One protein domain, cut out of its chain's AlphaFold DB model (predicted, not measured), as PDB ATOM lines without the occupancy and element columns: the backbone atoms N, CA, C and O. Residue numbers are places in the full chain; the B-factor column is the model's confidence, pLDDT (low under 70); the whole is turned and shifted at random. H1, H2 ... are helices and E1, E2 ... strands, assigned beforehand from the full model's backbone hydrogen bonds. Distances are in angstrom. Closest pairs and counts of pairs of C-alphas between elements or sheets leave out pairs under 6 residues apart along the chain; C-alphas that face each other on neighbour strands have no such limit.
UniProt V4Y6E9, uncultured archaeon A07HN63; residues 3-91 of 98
ATOM      1  N   GLY A   3      -2.247   5.676  87.924       94.19
ATOM      2  CA  GLY A   3      -2.649   4.538  87.098       94.19
ATOM      3  C   GLY A   3      -3.634   4.939  86.019       94.19
ATOM      4  O   GLY A   3      -4.229   6.003  86.120       94.19
ATOM      5  N   HIS A   4      -3.829   4.096  85.012       96.12
ATOM      6  CA  HIS A   4      -4.766   4.362  83.920       96.12
ATOM      7  C   HIS A   4      -5.861   3.301  83.885       96.12
ATOM      8  O   HIS A   4      -5.555   2.114  83.787       96.12
ATOM      9  N   LEU A   5      -7.125   3.712  83.973       95.56
ATOM     10  CA  LEU A   5      -8.259   2.811  83.820       95.56
ATOM     11  C   LEU A   5      -8.447   2.487  82.333       95.56
ATOM     12  O   LEU A   5      -8.527   3.379  81.492       95.56
ATOM     13  N   ARG A   6      -8.466   1.195  82.004       92.06
ATOM     14  CA  ARG A   6      -8.670   0.664  80.652       92.06
ATOM     15  C   ARG A   6      -9.523  -0.588  80.761       92.06
ATOM     16  O   ARG A   6      -9.145  -1.510  81.474       92.06
ATOM     17  N   ASP A   7     -10.675  -0.622  80.098       88.25
ATOM     18  CA  ASP A   7     -11.550  -1.805  80.047       88.25
ATOM     19  C   ASP A   7     -11.856  -2.424  81.434       88.25
ATOM     20  O   ASP A   7     -11.909  -3.644  81.602       88.25
ATOM     21  N   GLY A   8     -12.018  -1.580  82.461       87.44
ATOM     22  CA  GLY A   8     -12.317  -2.008  83.833       87.44
ATOM     23  C   GLY A   8     -11.118  -2.512  84.652       87.44
ATOM     24  O   GLY A   8     -11.307  -2.958  85.786       87.44
ATOM     25  N   VAL A   9      -9.890  -2.430  84.130       93.19
ATOM     26  CA  VAL A   9      -8.644  -2.717  84.865       93.19
ATOM     27  C   VAL A   9      -7.751  -1.483  84.942       93.19
ATOM     28  O   VAL A   9      -7.757  -0.642  84.050       93.19
ATOM     29  N   VAL A  10      -6.972  -1.362  86.016       96.06
ATOM     30  CA  VAL A  10      -6.042  -0.237  86.188       96.06
ATOM     31  C   VAL A  10      -4.638  -0.677  85.803       96.06
ATOM     32  O   VAL A  10      -4.063  -1.563  86.434       96.06
ATOM     33  N   GLU A  11      -4.074  -0.054  84.776       95.75
ATOM     34  CA  GLU A  11      -2.711  -0.294  84.314       95.75
ATOM     35  C   GLU A  11      -1.736   0.667  85.001       95.75
ATOM     36  O   GLU A  11      -1.937   1.886  85.014       95.75
ATOM     37  N   LEU A  12      -0.676   0.111  85.592       93.94
ATOM     38  CA  LEU A  12       0.447   0.863  86.143       93.94
ATOM     39  C   LEU A  12       1.702   0.534  85.345       93.94
ATOM     40  O   LEU A  12       2.064  -0.637  85.243       93.94
ATOM     41  N   GLY A  13       2.378   1.565  84.844       90.75
ATOM     42  CA  GLY A  13       3.618   1.405  84.091       90.75
ATOM     43  C   GLY A  13       4.885   1.799  84.848       90.75
ATOM     44  O   GLY A  13       4.862   2.192  86.019       90.75
ATOM     45  N   GLY A  14       6.021   1.733  84.159       86.94
ATOM     46  CA  GLY A  14       7.307   2.209  84.673       86.94
ATOM     47  C   GLY A  14       8.010   1.153  85.517       86.94
ATOM     48  O   GLY A  14       8.487   0.175  84.979       86.94
ATOM     49  N   ASN A  15       8.121   1.340  86.833       85.62
ATOM     50  CA  ASN A  15       8.687   0.336  87.752       85.62
ATOM     51  C   ASN A  15       7.606  -0.301  88.648       85.62
ATOM     52  O   ASN A  15       7.900  -0.797  89.741       85.62
ATOM     53  N   ALA A  16       6.348  -0.268  88.199       87.31
ATOM     54  CA  ALA A  16       5.192  -0.739  88.951       87.31
ATOM     55  C   ALA A  16       5.295  -2.223  89.314       87.31
ATOM     56  O   ALA A  16       4.984  -2.608  90.444       87.31
ATOM     57  N   ARG A  17       5.823  -3.052  88.407       88.56
ATOM     58  CA  ARG A  17       6.113  -4.462  88.680       88.56
ATOM     59  C   ARG A  17       6.993  -4.643  89.910       88.56
ATOM     60  O   ARG A  17       6.632  -5.386  90.818       88.56
ATOM     61  N   GLN A  18       8.117  -3.940  89.981       89.75
ATOM     62  CA  GLN A  18       9.049  -4.085  91.099       89.75
ATOM     63  C   GLN A  18       8.441  -3.531  92.398       89.75
ATOM     64  O   GLN A  18       8.516  -4.172  93.448       89.75
ATOM     65  N   GLN A  19       7.792  -2.363  92.322       89.38
ATOM     66  CA  GLN A  19       7.231  -1.679  93.491       89.38
ATOM     67  C   GLN A  19       6.015  -2.389  94.101       89.38
ATOM     68  O   GLN A  19       5.875  -2.438  95.327       89.38
ATOM     69  N   PHE A  20       5.127  -2.922  93.264       89.50
ATOM     70  CA  PHE A  20       3.816  -3.400  93.694       89.50
ATOM     71  C   PHE A  20       3.675  -4.913  93.555       89.50
ATOM     72  O   PHE A  20       3.261  -5.565  94.514       89.50
ATOM     73  N   HIS A  21       4.075  -5.496  92.427       86.56
ATOM     74  CA  HIS A  21       3.957  -6.939  92.226       86.56
ATOM     75  C   HIS A  21       5.040  -7.725  92.975       86.56
ATOM     76  O   HIS A  21       4.733  -8.643  93.741       86.56
ATOM     77  N   ASP A  22       6.309  -7.357  92.814       86.00
ATOM     78  CA  ASP A  22       7.427  -8.118  93.377       86.00
ATOM     79  C   ASP A  22       7.618  -7.899  94.870       86.00
ATOM     80  O   ASP A  22       7.758  -8.868  95.618       86.00
ATOM     81  N   ALA A  23       7.529  -6.654  95.328       83.00
ATOM     82  CA  ALA A  23       7.693  -6.345  96.742       83.00
ATOM     83  C   ALA A  23       6.449  -6.658  97.594       83.00
ATOM     84  O   ALA A  23       6.576  -6.934  98.787       83.00
ATOM     85  N   ARG A  24       5.242  -6.557  97.020       85.12
ATOM     86  CA  ARG A  24       3.992  -6.508  97.802       85.12
ATOM     87  C   ARG A  24       2.883  -7.429  97.279       85.12
ATOM     88  O   ARG A  24       1.861  -7.568  97.949       85.12
ATOM     89  N   GLY A  25       3.077  -8.083  96.131       86.56
ATOM     90  CA  GLY A  25       2.115  -9.016  95.544       86.56
ATOM     91  C   GLY A  25       0.809  -8.357  95.105       86.56
ATOM     92  O   GLY A  25      -0.250  -8.889  95.419       86.56
ATOM     93  N   TYR A  26       0.859  -7.171  94.499       89.81
ATOM     94  CA  TYR A  26      -0.289  -6.542  93.837       89.81
ATOM     95  C   TYR A  26      -0.249  -6.767  92.331       89.81
ATOM     96  O   TYR A  26       0.823  -6.706  91.727       89.81
ATOM     97  N   GLY A  27      -1.430  -6.910  91.738       91.88
ATOM     98  CA  GLY A  27      -1.605  -6.932  90.298       91.88
ATOM     99  C   GLY A  27      -1.032  -8.164  89.617       91.88
ATOM    100  O   GLY A  27      -0.535  -9.094  90.248       91.88
ATOM    101  N   THR A  28      -1.126  -8.168  88.293       91.88
ATOM    102  CA  THR A  28      -0.589  -9.213  87.421       91.88
ATOM    103  C   THR A  28       0.361  -8.573  86.409       91.88
ATOM    104  O   THR A  28      -0.043  -7.602  85.759       91.88
ATOM    105  N   PRO A  29       1.603  -9.073  86.259       91.25
ATOM    106  CA  PRO A  29       2.532  -8.582  85.251       91.25
ATOM    107  C   PRO A  29       1.968  -8.780  83.851       91.25
ATOM    108  O   PRO A  29       1.377  -9.821  83.558       91.25
ATOM    109  N   ILE A  30       2.181  -7.787  83.000       86.88
ATOM    110  CA  ILE A  30       1.863  -7.864  81.577       86.88
ATOM    111  C   ILE A  30       3.171  -7.785  80.782       86.88
ATOM    112  O   ILE A  30       4.043  -8.633  80.985       86.88
ATOM    113  N   ASP A  31       3.335  -6.793  79.911       83.88
ATOM    114  CA  ASP A  31       4.578  -6.564  79.186       83.88
ATOM    115  C   ASP A  31       5.573  -5.721  79.993       83.88
ATOM    116  O   ASP A  31       5.233  -4.717  80.616       83.88
ATOM    117  N   GLY A  32       6.840  -6.140  79.965       85.94
ATOM    118  CA  GLY A  32       7.935  -5.438  80.631       85.94
ATOM    119  C   GLY A  32       7.750  -5.320  82.147       85.94
ATOM    120  O   GLY A  32       7.706  -6.327  82.869       85.94
ATOM    121  N   ASP A  33       7.699  -4.074  82.613       87.81
ATOM    122  CA  ASP A  33       7.571  -3.698  84.024       87.81
ATOM    123  C   ASP A  33       6.182  -3.146  84.383       87.81
ATOM    124  O   ASP A  33       5.961  -2.662  85.504       87.81
ATOM    125  N   ASP A  34       5.234  -3.283  83.459       91.44
ATOM    126  CA  ASP A  34       3.867  -2.835  83.638       91.44
ATOM    127  C   ASP A  34       3.031  -3.936  84.308       91.44
ATOM    128  O   ASP A  34       3.276  -5.144  84.161       91.44
ATOM    129  N   ILE A  35       2.029  -3.522  85.078       94.44
ATOM    130  CA  ILE A  35       1.102  -4.426  85.762       94.44
ATOM    131  C   ILE A  35      -0.341  -3.984  85.564       94.44
ATOM    132  O   ILE A  35      -0.638  -2.793  85.476       94.44
ATOM    133  N   ARG A  36      -1.251  -4.959  85.580       96.31
ATOM    134  CA  ARG A  36      -2.695  -4.734  85.697       96.31
ATOM    135  C   ARG A  36      -3.160  -4.976  87.117       96.31
ATOM    136  O   ARG A  36      -2.825  -5.998  87.709       96.31
ATOM    137  N   LEU A  37      -3.970  -4.066  87.626       95.94
ATOM    138  CA  LEU A  37      -4.640  -4.154  88.912       95.94
ATOM    139  C   LEU A  37      -6.134  -4.361  88.697       95.94
ATOM    140  O   LEU A  37      -6.759  -3.681  87.879       95.94
ATOM    141  N   ALA A  38      -6.724  -5.245  89.497       95.25
ATOM    142  CA  ALA A  38      -8.170  -5.239  89.664       95.25
ATOM    143  C   ALA A  38      -8.609  -3.944  90.373       95.25
ATOM    144  O   ALA A  38      -7.867  -3.397  91.194       95.25
ATOM    145  N   SER A  39      -9.845  -3.491  90.150       95.44
ATOM    146  CA  SER A  39     -10.360  -2.248  90.755       95.44
ATOM    147  C   SER A  39     -10.249  -2.249  92.283       95.44
ATOM    148  O   SER A  39      -9.960  -1.223  92.891       95.44
ATOM    149  N   VAL A  40     -10.413  -3.411  92.927       96.00
ATOM    150  CA  VAL A  40     -10.253  -3.548  94.387       96.00
ATOM    151  C   VAL A  40      -8.810  -3.326  94.851       96.00
ATOM    152  O   VAL A  40      -8.591  -2.758  95.918       96.00
ATOM    153  N   GLU A  41      -7.825  -3.727  94.047       95.56
ATOM    154  CA  GLU A  41      -6.407  -3.524  94.343       95.56
ATOM    155  C   GLU A  41      -6.015  -2.061  94.137       95.56
ATOM    156  O   GLU A  41      -5.340  -1.481  94.988       95.56
ATOM    157  N   ALA A  42      -6.483  -1.448  93.045       96.81
ATOM    158  CA  ALA A  42      -6.260  -0.034  92.762       96.81
ATOM    159  C   ALA A  42      -6.865   0.861  93.854       96.81
ATOM    160  O   ALA A  42      -6.160   1.700  94.412       96.81
ATOM    161  N   ALA A  43      -8.118   0.614  94.248       97.00
ATOM    162  CA  ALA A  43      -8.761   1.322  95.355       97.00
ATOM    163  C   ALA A  43      -7.971   1.184  96.663       97.00
ATOM    164  O   ALA A  43      -7.855   2.136  97.429       97.00
ATOM    165  N   HIS A  44      -7.389   0.013  96.920       95.44
ATOM    166  CA  HIS A  44      -6.614  -0.213  98.134       95.44
ATOM    167  C   HIS A  44      -5.267   0.526  98.113       95.44
ATOM    168  O   HIS A  44      -4.836   1.055  99.137       95.44
ATOM    169  N   LEU A  45      -4.602   0.597  96.955       95.06
ATOM    170  CA  LEU A  45      -3.379   1.389  96.796       95.06
ATOM    171  C   LEU A  45      -3.650   2.896  96.894       95.06
ATOM    172  O   LEU A  45      -2.841   3.600  97.497       95.06
ATOM    173  N   LEU A  46      -4.787   3.375  96.374       96.75
ATOM    174  CA  LEU A  46      -5.249   4.757  96.553       96.75
ATOM    175  C   LEU A  46      -5.522   5.070  98.029       96.75
ATOM    176  O   LEU A  46      -5.022   6.064  98.545       96.75
ATOM    177  N   LEU A  47      -6.242   4.190  98.734       94.50
ATOM    178  CA  LEU A  47      -6.538   4.353 100.162       94.50
ATOM    179  C   LEU A  47      -5.261   4.474 101.008       94.50
ATOM    180  O   LEU A  47      -5.207   5.245 101.963       94.50
ATOM    181  N   ARG A  48      -4.222   3.711 100.658       92.06
ATOM    182  CA  ARG A  48      -2.920   3.744 101.339       92.06
ATOM    183  C   ARG A  48      -2.048   4.941 100.950       92.06
ATOM    184  O   ARG A  48      -1.004   5.133 101.568       92.06
ATOM    185  N   GLY A  49      -2.426   5.696  99.918       93.38
ATOM    186  CA  GLY A  49      -1.600   6.750  99.323       93.38
ATOM    187  C   GLY A  49      -0.380   6.229  98.553       93.38
ATOM    188  O   GLY A  49       0.513   7.001  98.215       93.38
ATOM    189  N   ASP A  50      -0.323   4.922  98.282       92.94
ATOM    190  CA  ASP A  50       0.727   4.301  97.469       92.94
ATOM    191  C   ASP A  50       0.519   4.621  95.972       92.94
ATOM    192  O   ASP A  50       1.480   4.835  95.223       92.94
ATOM    193  N   LEU A  51      -0.747   4.696  95.546       94.56
ATOM    194  CA  LEU A  51      -1.170   5.268  94.269       94.56
ATOM    195  C   LEU A  51      -1.759   6.659  94.530       94.56
ATOM    196  O   LEU A  51      -2.506   6.840  95.485       94.56
ATOM    197  N   ALA A  52      -1.406   7.641  93.703       95.00
ATOM    198  CA  ALA A  52      -1.862   9.018  93.885       95.00
ATOM    199  C   ALA A  52      -3.229   9.263  93.233       95.00
ATOM    200  O   ALA A  52      -4.051   9.968  93.809       95.00
ATOM    201  N   ALA A  53      -3.468   8.685  92.054       96.81
ATOM    202  CA  ALA A  53      -4.742   8.766  91.347       96.81
ATOM    203  C   ALA A  53      -4.885   7.637  90.316       96.81
ATOM    204  O   ALA A  53      -3.892   7.022  89.913       96.81
ATOM    205  N   VAL A  54      -6.115   7.405  89.863       97.44
ATOM    206  CA  VAL A  54      -6.428   6.643  88.650       97.44
ATOM    207  C   VAL A  54      -6.994   7.609  87.619       97.44
ATOM    208  O   VAL A  54      -7.927   8.344  87.907       97.44
ATOM    209  N   VAL A  55      -6.407   7.623  86.433       96.94
ATOM    210  CA  VAL A  55      -6.846   8.422  85.296       96.94
ATOM    211  C   VAL A  55      -7.795   7.579  84.459       96.94
ATOM    212  O   VAL A  55      -7.390   6.528  83.957       96.94
ATOM    213  N   ASP A  56      -9.032   8.034  84.323       94.94
ATOM    214  CA  ASP A  56     -10.038   7.478  83.422       94.94
ATOM    215  C   ASP A  56     -10.298   8.502  82.313       94.94
ATOM    216  O   ASP A  56     -10.796   9.594  82.576       94.94
ATOM    217  N   ASP A  57      -9.843   8.200  81.097       89.38
ATOM    218  CA  ASP A  57      -9.698   9.166  80.000       89.38
ATOM    219  C   ASP A  57      -8.952  10.459  80.414       89.38
ATOM    220  O   ASP A  57      -7.723  10.438  80.523       89.38
ATOM    221  N   ASP A  58      -9.666  11.567  80.641       91.12
ATOM    222  CA  ASP A  58      -9.114  12.863  81.076       91.12
ATOM    223  C   ASP A  58      -9.362  13.152  82.572       91.12
ATOM    224  O   ASP A  58      -8.830  14.123  83.125       91.12
ATOM    225  N   ASP A  59     -10.144  12.308  83.249       94.50
ATOM    226  CA  ASP A  59     -10.527  12.492  84.641       94.50
ATOM    227  C   ASP A  59      -9.525  11.828  85.581       94.50
ATOM    228  O   ASP A  59      -9.301  10.617  85.576       94.50
ATOM    229  N   ARG A  60      -8.920  12.640  86.449       96.56
ATOM    230  CA  ARG A  60      -7.998  12.171  87.484       96.56
ATOM    231  C   ARG A  60      -8.763  11.897  88.775       96.56
ATOM    232  O   ARG A  60      -9.080  12.822  89.520       96.56
ATOM    233  N   LEU A  61      -9.012  10.625  89.049       97.50
ATOM    234  CA  LEU A  61      -9.803  10.152  90.178       97.50
ATOM    235  C   LEU A  61      -8.907   9.857  91.386       97.50
ATOM    236  O   LEU A  61      -7.990   9.034  91.323       97.50
ATOM    237  N   ASP A  62      -9.189  10.521  92.501       97.19
ATOM    238  CA  ASP A  62      -8.649  10.161  93.810       97.19
ATOM    239  C   ASP A  62      -9.374   8.935  94.394       97.19
ATOM    240  O   ASP A  62     -10.217   8.317  93.739       97.19
ATOM    241  N   PHE A  63      -9.039   8.548  95.630       97.00
ATOM    242  CA  PHE A  63      -9.666   7.394  96.273       97.00
ATOM    243  C   PHE A  63     -11.196   7.492  96.303       97.00
ATOM    244  O   PHE A  63     -11.861   6.536  95.911       97.00
ATOM    245  N   GLU A  64     -11.753   8.617  96.758       97.06
ATOM    246  CA  GLU A  64     -13.201   8.767  96.933       97.06
ATOM    247  C   GLU A  64     -13.926   8.711  95.587       97.06
ATOM    248  O   GLU A  64     -14.891   7.957  95.434       97.06
ATOM    249  N   SER A  65     -13.413   9.442  94.594       97.12
ATOM    250  CA  SER A  65     -14.001   9.507  93.255       97.12
ATOM    251  C   SER A  65     -13.924   8.155  92.543       97.12
ATOM    252  O   SER A  65     -14.926   7.672  92.012       97.12
ATOM    253  N   PHE A  66     -12.763   7.494  92.593       97.44
ATOM    254  CA  PHE A  66     -12.575   6.170  92.000       97.44
ATOM    255  C   PHE A  66     -13.439   5.110  92.691       97.44
ATOM    256  O   PHE A  66     -14.062   4.280  92.030       97.44
ATOM    257  N   PHE A  67     -13.506   5.137  94.024       96.94
ATOM    258  CA  PHE A  67     -14.305   4.186  94.791       96.94
ATOM    259  C   PHE A  67     -15.796   4.317  94.468       96.94
ATOM    260  O   PHE A  67     -16.472   3.303  94.284       96.94
ATOM    261  N   ALA A  68     -16.303   5.550  94.370       96.44
ATOM    262  CA  ALA A  68     -17.687   5.816  93.998       96.44
ATOM    263  C   ALA A  68     -17.997   5.332  92.573       96.44
ATOM    264  O   ALA A  68     -19.002   4.646  92.374       96.44
ATOM    265  N   ALA A  69     -17.116   5.617  91.609       95.50
ATOM    266  CA  ALA A  69     -17.261   5.155  90.230       95.50
ATOM    267  C   ALA A  69     -17.285   3.618  90.143       95.50
ATOM    268  O   ALA A  69     -18.215   3.036  89.586       95.50
ATOM    269  N   ALA A  70     -16.331   2.940  90.787       94.38
ATOM    270  CA  ALA A  70     -16.264   1.480  90.800       94.38
ATOM    271  C   ALA A  70     -17.456   0.823  91.529       94.38
ATOM    272  O   ALA A  70     -17.905  -0.259  91.144       94.38
ATOM    273  N   ALA A  71     -17.989   1.466  92.573       95.12
ATOM    274  CA  ALA A  71     -19.188   1.003  93.270       95.12
ATOM    275  C   ALA A  71     -20.460   1.141  92.423       95.12
ATOM    276  O   ALA A  71     -21.360   0.311  92.556       95.12
ATOM    277  N   ALA A  72     -20.534   2.168  91.576       93.94
ATOM    278  CA  ALA A  72     -21.641   2.365  90.648       93.94
ATOM    279  C   ALA A  72     -21.589   1.385  89.465       93.94
ATOM    280  O   ALA A  72     -22.633   0.908  89.026       93.94
ATOM    281  N   ASP A  73     -20.388   1.064  88.980       91.69
ATOM    282  CA  ASP A  73     -20.179   0.159  87.849       91.69
ATOM    283  C   ASP A  73     -20.376  -1.325  88.218       91.69
ATOM    284  O   ASP A  73     -20.984  -2.094  87.474       91.69
ATOM    285  N   THR A  74     -19.917  -1.746  89.403       91.81
ATOM    286  CA  THR A  74     -19.921  -3.160  89.803       91.81
ATOM    287  C   THR A  74     -20.693  -3.396  91.107       91.81
ATOM    288  O   THR A  74     -20.220  -3.102  92.204       91.81
ATOM    289  N   GLU A  75     -21.831  -4.092  91.003       87.94
ATOM    290  CA  GLU A  75     -22.817  -4.338  92.078       87.94
ATOM    291  C   GLU A  75     -22.245  -4.971  93.373       87.94
ATOM    292  O   GLU A  75     -22.804  -4.840  94.458       87.94
ATOM    293  N   GLN A  76     -21.095  -5.651  93.290       92.38
ATOM    294  CA  GLN A  76     -20.430  -6.307  94.430       92.38
ATOM    295  C   GLN A  76     -19.096  -5.663  94.831       92.38
ATOM    296  O   GLN A  76     -18.397  -6.199  95.698       92.38
ATOM    297  N   PHE A  77     -18.714  -4.546  94.213       95.44
ATOM    298  CA  PHE A  77     -17.406  -3.928  94.406       95.44
ATOM    299  C   PHE A  77     -17.146  -3.574  95.870       95.44
ATOM    300  O   PHE A  77     -16.160  -4.038  96.437       95.44
ATOM    301  N   VAL A  78     -18.073  -2.857  96.514       95.62
ATOM    302  CA  VAL A  78     -17.932  -2.417  97.914       95.62
ATOM    303  C   VAL A  78     -17.677  -3.606  98.841       95.62
ATOM    304  O   VAL A  78     -16.753  -3.592  99.652       95.62
ATOM    305  N   ARG A  79     -18.450  -4.686  98.681       96.06
ATOM    306  CA  ARG A  79     -18.292  -5.899  99.491       96.06
ATOM    307  C   ARG A  79     -16.937  -6.564  99.253       96.06
ATOM    308  O   ARG A  79     -16.280  -6.959 100.214       96.06
ATOM    309  N   ARG A  80     -16.524  -6.701  97.988       95.06
ATOM    310  CA  ARG A  80     -15.231  -7.301  97.622       95.06
ATOM    311  C   ARG A  80     -14.066  -6.471  98.138       95.06
ATOM    312  O   ARG A  80     -13.111  -7.051  98.641       95.06
ATOM    313  N   PHE A  81     -14.167  -5.148  98.067       95.62
ATOM    314  CA  PHE A  81     -13.162  -4.242  98.598       95.62
ATOM    315  C   PHE A  81     -13.010  -4.384 100.113       95.62
ATOM    316  O   PHE A  81     -11.892  -4.546 100.584       95.62
ATOM    317  N   LEU A  82     -14.110  -4.393 100.874       94.12
ATOM    318  CA  LEU A  82     -14.049  -4.552 102.332       94.12
ATOM    319  C   LEU A  82     -13.387  -5.873 102.736       94.12
ATOM    320  O   LEU A  82     -12.526  -5.888 103.611       94.12
ATOM    321  N   VAL A  83     -13.748  -6.975 102.068       93.94
ATOM    322  CA  VAL A  83     -13.107  -8.281 102.292       93.94
ATOM    323  C   VAL A  83     -11.627  -8.234 101.912       93.94
ATOM    324  O   VAL A  83     -10.785  -8.711 102.666       93.94
ATOM    325  N   TYR A  84     -11.297  -7.654 100.758       92.81
ATOM    326  CA  TYR A  84      -9.918  -7.527 100.297       92.81
ATOM    327  C   TYR A  84      -9.059  -6.727 101.286       92.81
ATOM    328  O   TYR A  84      -7.999  -7.201 101.691       92.81
ATOM    329  N   ALA A  85      -9.530  -5.550 101.702       91.56
ATOM    330  CA  ALA A  85      -8.833  -4.672 102.634       91.56
ATOM    331  C   ALA A  85      -8.626  -5.349 103.996       91.56
ATOM    332  O   ALA A  85      -7.506  -5.356 104.499       91.56
ATOM    333  N   ASP A  86      -9.657  -6.007 104.541       89.94
ATOM    334  CA  ASP A  86      -9.557  -6.752 105.803       89.94
ATOM    335  C   ASP A  86      -8.507  -7.879 105.736       89.94
ATOM    336  O   ASP A  86      -7.678  -8.030 106.634       89.94
ATOM    337  N   LEU A  87      -8.480  -8.644 104.639       88.06
ATOM    338  CA  LEU A  87      -7.484  -9.702 104.437       88.06
ATOM    339  C   LEU A  87      -6.061  -9.150 104.251       88.06
ATOM    340  O   LEU A  87      -5.084  -9.803 104.639       88.06
ATOM    341  N   ARG A  88      -5.923  -7.970 103.641       86.25
ATOM    342  CA  ARG A  88      -4.624  -7.340 103.384       86.25
ATOM    343  C   ARG A  88      -4.039  -6.702 104.642       86.25
ATOM    344  O   ARG A  88      -2.841  -6.851 104.872       86.25
ATOM    345  N   ASP A  89      -4.875  -6.071 105.463       82.50
ATOM    346  CA  ASP A  89      -4.477  -5.429 106.723       82.50
ATOM    347  C   ASP A  89      -3.981  -6.453 107.758       82.50
ATOM    348  O   ASP A  89      -2.957  -6.269 108.411       82.50
ATOM    349  N   ARG A  90      -4.623  -7.626 107.814       81.12
ATOM    350  CA  ARG A  90      -4.226  -8.731 108.705       81.12
ATOM    351  C   ARG A  90      -2.947  -9.461 108.271       81.12
ATOM    352  O   ARG A  90      -2.547 -10.423 108.924       81.12
ATOM    353  N   GLY A  91      -2.338  -9.080 107.145       68.81
ATOM    354  CA  GLY A  91      -1.130  -9.716 106.609       68.81
ATOM    355  C   GLY A  91      -1.315 -11.170 106.147       68.81
ATOM    356  O   GLY A  91      -0.334 -11.836 105.817       68.81
TER     357      GLY A  91
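Overview. This is residues 3 to 91 of the 98 residues of a protein of uncultured archaeon A07HN63 (UniProt V4Y6E9). A small, twisted sheet of five strands forms a wall, with H2 and H3 side by side over one of its faces and H1 packed by the edge strand E3. H4 packs on H2 and does not reach the sheet, and H2 lies in the middle of the whole. The printed part has 89 residues with four named helices and five named strands, in the order E1 E2 H1 E3 H2 E4 E5 H3 H4 along the chain. The sheet runs E3 E2 E1 E4 E5, mixed, with E1 and E4 parallel and the other neighbours antiparallel; the class is mixed, helices and strands. The whole is compact and rounded, with a radius of gyration of the C-alphas of 12.2 A and spans of 35 by 32 by 20 A.

Along the chain. In the sheet, E1 is residues 3 to 6, 9.6 A from first to last C-alpha, and begins at C-alpha 3 at (-2.649, 4.538, 87.098). E2 is residues 9 to 12, 9.9 A, and E3 is residues 35 to 37, 6.6 A. E4 is residues 53 to 56, 9.6 A, and E5 is residues 59 to 61, 6.1 A. H2, residues 39 to 47, is 12.1 A long and begins at C-alpha 39 at (-10.360, -2.248, 90.755). H3, residues 63 to 73, is 15.3 A long, and H1, residues 16 to 24, is 10.6 A. H4, residues 77 to 89, is the longest helix at 17.9 A and ends at C-alpha 89 at (-4.477, -5.429, 106.723).

Arrangement. E1 and E4 are parallel at 26 degrees, with N 5 and O 55 within hydrogen-bond range at 2.8 A and N 55 and O 3 at 2.7 A. The pairing of E1 is staggered: residues 3 to 4 pair with E4 and residues 4 to 6 with E2. E1 and E2 form an antiparallel hairpin, with N 4 and O 11 at 2.9 A. E3 and E2 are antiparallel, with N 37 and O 10 at 2.8 A. E4 and E5 form the other hairpin, with N 61 and O 54 at 2.8 A. Residues 28 to 29 pair with residues 35 to 36 of E3, antiparallel. The domain has two layers, the sheet and the helices on one face of it, H2 and H3 among them, and E3, H2 and E4 form a split strand-helix-strand unit, two strands that run the same way in one sheet with a helix between them along the chain, with E2 and E1 between them in the sheet and a right-handed crossover. H2 is on the sheet at a height of 9.0 A, over E1 and only just over E2, on which 3 of its C-alphas fall. It runs along the strands, at 23 degrees to E1 on the local plane. H3 is on the same face as H2, at a height of 10.5 A over E4. H2 and H3 touch, closest at the C-alphas of Leu 46 and Phe 63, 5.2 A apart, at a shallow tilt of 19 degrees, opposite ways. H4 is not on the sheet; it touches H2, closest at the C-alphas of Val 40 and Phe 81, 5.2 A apart, at a steep tilt of 57 degrees, the same way. H4 and H3 touch only at the corner, and only just, with 3 pairs of C-alphas within 8 A, made by residues 77 to 78 of H4 alone; the closest are those of Ala 71 and Phe 77, 5.4 A apart. H1 is on the sheet and touches no helix; its closest C-alpha to E3 is that of Arg 17, 5.8 A from that of Ile 35. Every O i to N i+4 pair is within hydrogen-bond range in H2, H3 and H4, and 3 of 5 are in H1.

Size, cuts and confidence. The two C-alphas farthest apart are those of Asp 58 and Arg 90, 35.4 A. The printed part has no cut. No link is long; that from H1 to E3, with 10 residues, is short and the others are tight. The mean pLDDT of the printed part is 92.2, and residue 91 alone is under 70.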